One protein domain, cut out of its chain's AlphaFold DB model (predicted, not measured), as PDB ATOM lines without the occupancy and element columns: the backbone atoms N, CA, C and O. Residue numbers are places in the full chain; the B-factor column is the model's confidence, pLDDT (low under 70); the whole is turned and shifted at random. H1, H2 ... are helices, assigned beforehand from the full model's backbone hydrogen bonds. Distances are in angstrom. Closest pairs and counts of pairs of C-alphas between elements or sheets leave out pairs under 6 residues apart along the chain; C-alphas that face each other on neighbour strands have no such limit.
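What this domain is: This is residues 135 to 207 of the 460 residues of the protein "BRK domain-containing protein" of Toxocara canis (UniProt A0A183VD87). A long helix, H2, runs along one side of a rod-shaped domain, and H1 slants away from residues 155 to 162 of H2; at the other end of H2 the chain turns a corner into H3, and a loose string of short helices follows, in which H4 and H5 fold back level with the second half of H2 but apart from it, with H4 near H1, and H6 lies past the last residue of H2, near H3. Residues 146 to 152, in the link from H1 to H2, stick out at the other end. The printed part has 73 residues with six named helices, H1 to H6 in that order, and no named strand; the class is all helix. It is only just loose, close to compact, with a radius of gyration of the C-alphas of 13.6 A and spans of 40 by 19 by 18 A.

Where its parts are: H1, residues 135 to 145, begins at C-alpha 135 (116.203, 145.892, 172.828) and is 15.3 A long from first to last C-alpha. H2, residues 155 to 173, is 26.7 A long and ends at C-alpha 173 (129.284, 137.374, 163.164). H3 is residues 178 to 184, 9.7 A long. H4 is residues 189 to 192, H5 residues 197 to 200, and H6 residues 203 to 206, ending at C-alpha 206 (126.925, 131.373, 156.908).

How they stand to each other: H1 touches residues 155 to 162 of H2 alone, at a steep tilt of 53 degrees, opposite ways; their closest C-alphas, of Ser 138 and Ser 162, are 5.3 A apart. H2 and H3 touch only at the corner by their link, about perpendicular at 81 degrees, with the C-alphas of Cys 173 and Tyr 179 closest at 5.4 A. H4 is close to H1 but not clearly touching, the closest C-alphas being those of Ala 136 and Pro 190 at 6.5 A. H3 and H6 are likewise close but not clearly touching, closest at the C-alphas of Phe 178 and Phe 205, 5.5 A. H2 and H5 are apart. In H1, H2 and H3 every O i to N i+4 pair is within hydrogen-bond range; H4, H5 and H6 are too short for such a pair.

The domain as a whole: The two C-alphas farthest apart, of Asp 150 and Ser 207, are 40.5 A apart. The printed part has no cut and no long link. Mean pLDDT of the printed part is 78.7, with residues 173 to 180, 182 to 186, 197 to 201 and 203 to 207 under 70.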
ATOM      1  N   ARG A 135     117.604 145.686 172.426       92.31
ATOM      2  CA  ARG A 135     116.203 145.892 172.828       92.31
ATOM      3  C   ARG A 135     115.345 144.648 172.576       92.31
ATOM      4  O   ARG A 135     114.677 144.194 173.499       92.31
ATOM      5  N   ALA A 136     115.396 144.069 171.377       87.75
ATOM      6  CA  ALA A 136     114.596 142.891 171.032       87.75
ATOM      7  C   ALA A 136     114.970 141.653 171.868       87.75
ATOM      8  O   ALA A 136     114.086 140.910 172.298       87.75
ATOM      9  N   ILE A 137     116.263 141.453 172.153       89.31
ATOM     10  CA  ILE A 137     116.729 140.393 173.063       89.31
ATOM     11  C   ILE A 137     116.180 140.635 174.477       89.31
ATOM     12  O   ILE A 137     115.608 139.723 175.073       89.31
ATOM     13  N   SER A 138     116.288 141.863 174.997       93.00
ATOM     14  CA  SER A 138     115.769 142.237 176.321       93.00
ATOM     15  C   SER A 138     114.256 142.005 176.441       93.00
ATOM     16  O   SER A 138     113.811 141.329 177.367       93.00
ATOM     17  N   GLU A 139     113.457 142.454 175.466       91.25
ATOM     18  CA  GLU A 139     112.000 142.249 175.439       91.25
ATOM     19  C   GLU A 139     111.621 140.752 175.444       91.25
ATOM     20  O   GLU A 139     110.713 140.339 176.171       91.25
ATOM     21  N   LYS A 140     112.350 139.909 174.696       89.94
ATOM     22  CA  LYS A 140     112.136 138.449 174.680       89.94
ATOM     23  C   LYS A 140     112.560 137.771 175.985       89.94
ATOM     24  O   LYS A 140     111.869 136.853 176.425       89.94
ATOM     25  N   LEU A 141     113.644 138.218 176.620       89.31
ATOM     26  CA  LEU A 141     114.080 137.724 177.930       89.31
ATOM     27  C   LEU A 141     113.075 138.094 179.034       89.31
ATOM     28  O   LEU A 141     112.671 137.216 179.791       89.31
ATOM     29  N   ILE A 142     112.584 139.340 179.069       91.75
ATOM     30  CA  ILE A 142     111.522 139.778 179.996       91.75
ATOM     31  C   ILE A 142     110.253 138.932 179.804       91.75
ATOM     32  O   ILE A 142     109.652 138.481 180.779       91.75
ATOM     33  N   ALA A 143     109.852 138.673 178.555       89.69
ATOM     34  CA  ALA A 143     108.682 137.849 178.251       89.69
ATOM     35  C   ALA A 143     108.842 136.366 178.645       89.69
ATOM     36  O   ALA A 143     107.833 135.685 178.831       89.69
ATOM     37  N   ARG A 144     110.079 135.859 178.767       88.56
ATOM     38  CA  ARG A 144     110.373 134.523 179.312       88.56
ATOM     39  C   ARG A 144     110.379 134.534 180.840       88.56
ATOM     40  O   ARG A 144     109.657 133.737 181.420       88.56
ATOM     41  N   ALA A 145     111.077 135.481 181.470       91.12
ATOM     42  CA  ALA A 145     111.126 135.620 182.930       91.12
ATOM     43  C   ALA A 145     109.719 135.743 183.549       91.12
ATOM     44  O   ALA A 145     109.401 135.055 184.509       91.12
ATOM     45  N   LYS A 146     108.818 136.518 182.924       91.50
ATOM     46  CA  LYS A 146     107.404 136.627 183.342       91.50
ATOM     47  C   LYS A 146     106.595 135.319 183.266       91.50
ATOM     48  O   LYS A 146     105.505 135.270 183.823       91.50
ATOM     49  N   LYS A 147     107.074 134.297 182.548       92.75
ATOM     50  CA  LYS A 147     106.435 132.972 182.433       92.75
ATOM     51  C   LYS A 147     107.047 131.923 183.361       92.75
ATOM     52  O   LYS A 147     106.432 130.883 183.559       92.75
ATOM     53  N   THR A 148     108.239 132.178 183.895       88.56
ATOM     54  CA  THR A 148     108.968 131.293 184.814       88.56
ATOM     55  C   THR A 148     109.009 131.947 186.198       88.56
ATOM     56  O   THR A 148     110.006 132.603 186.512       88.56
ATOM     57  N   PRO A 149     107.942 131.830 187.015       83.06
ATOM     58  CA  PRO A 149     107.864 132.513 188.310       83.06
ATOM     59  C   PRO A 149     108.985 132.097 189.276       83.06
ATOM     60  O   PRO A 149     109.372 132.889 190.128       83.06
ATOM     61  N   ASP A 150     109.552 130.903 189.088       87.12
ATOM     62  CA  ASP A 150     110.630 130.349 189.916       87.12
ATOM     63  C   ASP A 150     111.997 131.035 189.703       87.12
ATOM     64  O   ASP A 150     112.920 130.820 190.487       87.12
ATOM     65  N   LEU A 151     112.155 131.865 188.658       79.56
ATOM     66  CA  LEU A 151     113.383 132.625 188.393       79.56
ATOM     67  C   LEU A 151     113.117 134.136 188.352       79.56
ATOM     68  O   LEU A 151     112.873 134.732 187.298       79.56
ATOM     69  N   ALA A 152     113.239 134.769 189.517       85.00
ATOM     70  CA  ALA A 152     113.177 136.217 189.673       85.00
ATOM     71  C   ALA A 152     114.468 136.902 189.172       85.00
ATOM     72  O   ALA A 152     115.381 137.181 189.943       85.00
ATOM     73  N   PHE A 153     114.534 137.203 187.873       89.56
ATOM     74  CA  PHE A 153     115.582 138.060 187.303       89.56
ATOM     75  C   PHE A 153     115.232 139.545 187.430       89.56
ATOM     76  O   PHE A 153     114.130 139.970 187.071       89.56
ATOM     77  N   THR A 154     116.196 140.369 187.839       94.81
ATOM     78  CA  THR A 154     116.029 141.827 187.824       94.81
ATOM     79  C   THR A 154     116.061 142.384 186.394       94.81
ATOM     80  O   THR A 154     116.714 141.861 185.486       94.81
ATOM     81  N   SER A 155     115.401 143.529 186.183       90.44
ATOM     82  CA  SER A 155     115.441 144.259 184.902       90.44
ATOM     83  C   SER A 155     116.873 144.636 184.480       90.44
ATOM     84  O   SER A 155     117.191 144.671 183.288       90.44
ATOM     85  N   GLN A 156     117.763 144.875 185.450       94.69
ATOM     86  CA  GLN A 156     119.168 145.198 185.210       94.69
ATOM     87  C   GLN A 156     119.963 143.983 184.716       94.69
ATOM     88  O   GLN A 156     120.689 144.103 183.728       94.69
ATOM     89  N   GLU A 157     119.783 142.807 185.322       94.06
ATOM     90  CA  GLU A 157     120.426 141.566 184.867       94.06
ATOM     91  C   GLU A 157     119.979 141.176 183.460       94.06
ATOM     92  O   GLU A 157     120.813 140.798 182.638       94.06
ATOM     93  N   ILE A 158     118.691 141.341 183.137       93.88
ATOM     94  CA  ILE A 158     118.173 141.062 181.792       93.88
ATOM     95  C   ILE A 158     118.792 142.011 180.752       93.88
ATOM     96  O   ILE A 158     119.190 141.570 179.670       93.88
ATOM     97  N   LYS A 159     118.941 143.305 181.071       94.62
ATOM     98  CA  LYS A 159     119.638 144.269 180.201       94.62
ATOM     99  C   LYS A 159     121.118 143.898 180.029       94.62
ATOM    100  O   LYS A 159     121.581 143.818 178.892       94.62
ATOM    101  N   ALA A 160     121.826 143.576 181.110       95.50
ATOM    102  CA  ALA A 160     123.228 143.149 181.070       95.50
ATOM    103  C   ALA A 160     123.430 141.822 180.309       95.50
ATOM    104  O   ALA A 160     124.431 141.631 179.620       95.50
ATOM    105  N   LEU A 161     122.473 140.895 180.393       93.25
ATOM    106  CA  LEU A 161     122.468 139.666 179.602       93.25
ATOM    107  C   LEU A 161     122.205 139.956 178.117       93.25
ATOM    108  O   LEU A 161     122.940 139.456 177.273       93.25
ATOM    109  N   SER A 162     121.234 140.817 177.786       92.56
ATOM    110  CA  SER A 162     120.963 141.202 176.390       92.56
ATOM    111  C   SER A 162     122.141 141.913 175.718       92.56
ATOM    112  O   SER A 162     122.377 141.704 174.530       92.56
ATOM    113  N   GLN A 163     122.912 142.700 176.479       94.69
ATOM    114  CA  GLN A 163     124.146 143.315 176.000       94.69
ATOM    115  C   GLN A 163     125.210 142.252 175.709       94.69
ATOM    116  O   GLN A 163     125.722 142.216 174.597       94.69
ATOM    117  N   ARG A 164     125.493 141.344 176.655       92.44
ATOM    118  CA  ARG A 164     126.488 140.272 176.458       92.44
ATOM    119  C   ARG A 164     126.143 139.349 175.285       92.44
ATOM    120  O   ARG A 164     127.029 138.984 174.522       92.44
ATOM    121  N   ILE A 165     124.863 139.013 175.097       89.06
ATOM    122  CA  ILE A 165     124.409 138.225 173.939       89.06
ATOM    123  C   ILE A 165     124.654 138.994 172.632       89.06
ATOM    124  O   ILE A 165     125.139 138.407 171.669       89.06
ATOM    125  N   GLU A 166     124.362 140.298 172.577       91.56
ATOM    126  CA  GLU A 166     124.631 141.106 171.380       91.56
ATOM    127  C   GLU A 166     126.133 141.263 171.101       91.56
ATOM    128  O   GLU A 166     126.545 141.182 169.947       91.56
ATOM    129  N   GLU A 167     126.960 141.409 172.139       90.38
ATOM    130  CA  GLU A 167     128.420 141.468 172.022       90.38
ATOM    131  C   GLU A 167     129.019 140.160 171.480       90.38
ATOM    132  O   GLU A 167     129.888 140.213 170.606       90.38
ATOM    133  N   GLU A 168     128.547 138.992 171.933       85.69
ATOM    134  CA  GLU A 168     128.984 137.697 171.387       85.69
ATOM    135  C   GLU A 168     128.445 137.447 169.974       85.69
ATOM    136  O   GLU A 168     129.213 137.033 169.103       85.69
ATOM    137  N   LEU A 169     127.176 137.780 169.696       82.12
ATOM    138  CA  LEU A 169     126.630 137.743 168.334       82.12
ATOM    139  C   LEU A 169     127.470 138.611 167.392       82.12
ATOM    140  O   LEU A 169     127.832 138.162 166.307       82.12
ATOM    141  N   PHE A 170     127.843 139.825 167.805       82.88
ATOM    142  CA  PHE A 170     128.697 140.704 167.013       82.88
ATOM    143  C   PHE A 170     130.119 140.145 166.846       82.88
ATOM    144  O   PHE A 170     130.704 140.259 165.766       82.88
ATOM    145  N   ARG A 171     130.688 139.534 167.894       82.25
ATOM    146  CA  ARG A 171     132.039 138.951 167.859       82.25
ATOM    147  C   ARG A 171     132.115 137.753 166.916       82.25
ATOM    148  O   ARG A 171     133.029 137.706 166.100       82.25
ATOM    149  N   GLN A 172     131.154 136.834 166.990       70.75
ATOM    150  CA  GLN A 172     131.075 135.669 166.106       70.75
ATOM    151  C   GLN A 172     130.725 136.090 164.670       70.75
ATOM    152  O   GLN A 172     131.391 135.699 163.713       70.75
ATOM    153  N   CYS A 173     129.743 136.978 164.496       63.56
ATOM    154  CA  CYS A 173     129.284 137.374 163.164       63.56
ATOM    155  C   CYS A 173     130.201 138.353 162.421       63.56
ATOM    156  O   CYS A 173     129.962 138.619 161.241       63.56
ATOM    157  N   ARG A 174     131.273 138.850 163.054       60.94
ATOM    158  CA  ARG A 174     132.391 139.484 162.338       60.94
ATOM    159  C   ARG A 174     133.038 138.549 161.310       60.94
ATOM    160  O   ARG A 174     133.678 139.054 160.398       60.94
ATOM    161  N   GLN A 175     132.874 137.232 161.459       50.38
ATOM    162  CA  GLN A 175     133.429 136.219 160.557       50.38
ATOM    163  C   GLN A 175     132.403 135.643 159.564       50.38
ATOM    164  O   GLN A 175     132.808 135.124 158.534       50.38
ATOM    165  N   SER A 176     131.093 135.732 159.837       53.84
ATOM    166  CA  SER A 176     130.053 135.047 159.041       53.84
ATOM    167  C   SER A 176     129.121 135.962 158.239       53.84
ATOM    168  O   SER A 176     128.195 135.480 157.595       53.84
ATOM    169  N   GLY A 177     129.278 137.289 158.308       58.53
ATOM    170  CA  GLY A 177     128.435 138.247 157.571       58.53
ATOM    171  C   GLY A 177     126.968 138.330 158.032       58.53
ATOM    172  O   GLY A 177     126.289 139.313 157.760       58.53
ATOM    173  N   PHE A 178     126.461 137.371 158.800       65.06
ATOM    174  CA  PHE A 178     125.067 137.279 159.237       65.06
ATOM    175  C   PHE A 178     124.544 138.515 160.003       65.06
ATOM    176  O   PHE A 178     123.445 139.021 159.749       65.06
ATOM    177  N   TYR A 179     125.364 139.080 160.890       67.62
ATOM    178  CA  TYR A 179     125.051 140.347 161.560       67.62
ATOM    179  C   TYR A 179     125.148 141.532 160.590       67.62
ATOM    180  O   TYR A 179     124.378 142.480 160.703       67.62
ATOM    181  N   LEU A 180     126.015 141.458 159.573       65.75
ATOM    182  CA  LEU A 180     126.052 142.426 158.477       65.75
ATOM    183  C   LEU A 180     124.773 142.367 157.623       65.75
ATOM    184  O   LEU A 180     124.288 143.414 157.223       65.75
ATOM    185  N   ARG A 181     124.168 141.189 157.425       72.56
ATOM    186  CA  ARG A 181     122.831 140.995 156.820       72.56
ATOM    187  C   ARG A 181     121.712 141.626 157.652       72.56
ATOM    188  O   ARG A 181     120.851 142.318 157.109       72.56
ATOM    189  N   THR A 182     121.749 141.442 158.974       69.50
ATOM    190  CA  THR A 182     120.816 142.111 159.906       69.50
ATOM    191  C   THR A 182     121.014 143.627 159.899       69.50
ATOM    192  O   THR A 182     120.042 144.380 159.930       69.50
ATOM    193  N   ILE A 183     122.263 144.094 159.789       65.94
ATOM    194  CA  ILE A 183     122.563 145.508 159.567       65.94
ATOM    195  C   ILE A 183     121.950 145.945 158.233       65.94
ATOM    196  O   ILE A 183     121.060 146.779 158.231       65.94
ATOM    197  N   LEU A 184     122.335 145.359 157.102       65.19
ATOM    198  CA  LEU A 184     121.904 145.755 155.753       65.19
ATOM    199  C   LEU A 184     120.381 145.671 155.501       65.19
ATOM    200  O   LEU A 184     119.925 146.125 154.453       65.19
ATOM    201  N   GLY A 185     119.598 145.155 156.455       65.94
ATOM    202  CA  GLY A 185     118.135 145.097 156.418       65.94
ATOM    203  C   GLY A 185     117.581 143.833 155.761       65.94
ATOM    204  O   GLY A 185     116.369 143.695 155.625       65.94
ATOM    205  N   GLU A 186     118.456 142.903 155.382       69.31
ATOM    206  CA  GLU A 186     118.111 141.628 154.741       69.31
ATOM    207  C   GLU A 186     117.489 140.637 155.742       69.31
ATOM    208  O   GLU A 186     116.765 139.718 155.357       69.31
ATOM    209  N   ILE A 187     117.733 140.844 157.041       73.00
ATOM    210  CA  ILE A 187     117.147 140.081 158.147       73.00
ATOM    211  C   ILE A 187     116.558 141.067 159.153       73.00
ATOM    212  O   ILE A 187     117.241 141.980 159.614       73.00
ATOM    213  N   SER A 188     115.287 140.888 159.514       77.56
ATOM    214  CA  SER A 188     114.652 141.730 160.525       77.56
ATOM    215  C   SER A 188     115.100 141.329 161.934       77.56
ATOM    216  O   SER A 188     115.189 140.147 162.268       77.56
ATOM    217  N   VAL A 189     115.335 142.324 162.792       72.00
ATOM    218  CA  VAL A 189     115.750 142.118 164.190       72.00
ATOM    219  C   VAL A 189     114.799 141.185 164.975       72.00
ATOM    220  O   VAL A 189     115.299 140.322 165.694       72.00
ATOM    221  N   PRO A 190     113.456 141.249 164.828       72.12
ATOM    222  CA  PRO A 190     112.568 140.288 165.485       72.12
ATOM    223  C   PRO A 190     112.768 138.849 165.005       72.12
ATOM    224  O   PRO A 190     112.605 137.932 165.809       72.12
ATOM    225  N   LYS A 191     113.128 138.655 163.725       75.25
ATOM    226  CA  LYS A 191     113.403 137.334 163.156       75.25
ATOM    227  C   LYS A 191     114.729 136.782 163.673       75.25
ATOM    228  O   LYS A 191     114.744 135.641 164.105       75.25
ATOM    229  N   LEU A 192     115.785 137.601 163.734       72.56
ATOM    230  CA  LEU A 192     117.083 137.230 164.322       72.56
ATOM    231  C   LEU A 192     116.933 136.569 165.705       72.56
ATOM    232  O   LEU A 192     117.523 135.526 165.954       72.56
ATOM    233  N   VAL A 193     116.119 137.156 166.591       72.56
ATOM    234  CA  VAL A 193     115.929 136.678 167.977       72.56
ATOM    235  C   VAL A 193     114.946 135.491 168.069       72.56
ATOM    236  O   VAL A 193     114.741 134.939 169.150       72.56
ATOM    237  N   SER A 194     114.315 135.087 166.961       76.88
ATOM    238  CA  SER A 194     113.414 133.924 166.898       76.88
ATOM    239  C   SER A 194     113.967 132.718 166.137       76.88
ATOM    240  O   SER A 194     113.305 131.687 166.166       76.88
ATOM    241  N   LEU A 195     115.112 132.838 165.455       75.50
ATOM    242  CA  LEU A 195     115.764 131.702 164.793       75.50
ATOM    243  C   LEU A 195     116.274 130.705 165.839       75.50
ATOM    244  O   LEU A 195     116.729 131.098 166.918       75.50
ATOM    245  N   ASP A 196     116.229 129.421 165.500       71.19
ATOM    246  CA  ASP A 196     116.867 128.373 166.291       71.19
ATOM    247  C   ASP A 196     118.352 128.185 165.916       71.19
ATOM    248  O   ASP A 196     118.873 128.790 164.975       71.19
ATOM    249  N   ALA A 197     119.069 127.364 166.691       67.75
ATOM    250  CA  ALA A 197     120.500 127.125 166.480       67.75
ATOM    251  C   ALA A 197     120.801 126.478 165.114       67.75
ATOM    252  O   ALA A 197     121.838 126.755 164.517       67.75
ATOM    253  N   THR A 198     119.883 125.660 164.598       69.75
ATOM    254  CA  THR A 198     119.998 124.982 163.302       69.75
ATOM    255  C   THR A 198     119.793 125.931 162.122       69.75
ATOM    256  O   THR A 198     120.569 125.901 161.165       69.75
ATOM    257  N   GLU A 199     118.813 126.833 162.195       68.62
ATOM    258  CA  GLU A 199     118.603 127.888 161.207       68.62
ATOM    259  C   GLU A 199     119.775 128.875 161.202       68.62
ATOM    260  O   GLU A 199     120.263 129.216 160.123       68.62
ATOM    261  N   LEU A 200     120.276 129.282 162.376       64.69
ATOM    262  CA  LEU A 200     121.452 130.156 162.521       64.69
ATOM    263  C   LEU A 200     122.708 129.581 161.842       64.69
ATOM    264  O   LEU A 200     123.481 130.335 161.252       64.69
ATOM    265  N   SER A 201     122.893 128.259 161.886       62.91
ATOM    266  CA  SER A 201     124.005 127.556 161.230       62.91
ATOM    267  C   SER A 201     123.777 127.249 159.742       62.91
ATOM    268  O   SER A 201     124.665 126.697 159.094       62.91
ATOM    269  N   SER A 202     122.616 127.582 159.170       71.94
ATOM    270  CA  SER A 202     122.311 127.235 157.778       71.94
ATOM    271  C   SER A 202     123.186 127.998 156.767       71.94
ATOM    272  O   SER A 202     123.500 129.182 156.928       71.94
ATOM    273  N   ALA A 203     123.535 127.339 155.655       64.56
ATOM    274  CA  ALA A 203     124.400 127.898 154.605       64.56
ATOM    275  C   ALA A 203     123.880 129.224 154.005       64.56
ATOM    276  O   ALA A 203     124.660 130.057 153.543       64.56
ATOM    277  N   LYS A 204     122.562 129.464 154.073       65.75
ATOM    278  CA  LYS A 204     121.912 130.723 153.675       65.75
ATOM    279  C   LYS A 204     122.381 131.933 154.496       65.75
ATOM    280  O   LYS A 204     122.279 133.064 154.028       65.75
ATOM    281  N   PHE A 205     122.883 131.700 155.705       61.38
ATOM    282  CA  PHE A 205     123.326 132.728 156.639       61.38
ATOM    283  C   PHE A 205     124.831 132.701 156.905       61.38
ATOM    284  O   PHE A 205     125.387 133.768 157.144       61.38
ATOM    285  N   ALA A 206     125.475 131.537 156.780       57.81
ATOM    286  CA  ALA A 206     126.925 131.373 156.908       57.81
ATOM    287  C   ALA A 206     127.733 131.812 155.667       57.81
ATOM    288  O   ALA A 206     128.949 131.958 155.757       57.81
ATOM    289  N   SER A 207     127.087 132.006 154.511       60.41
ATOM    290  CA  SER A 207     127.749 132.470 153.285       60.41
ATOM    291  C   SER A 207     128.343 133.873 153.434       60.41
ATOM    292  O   SER A 207     127.627 134.823 153.770       60.41
TER     293      SER A 207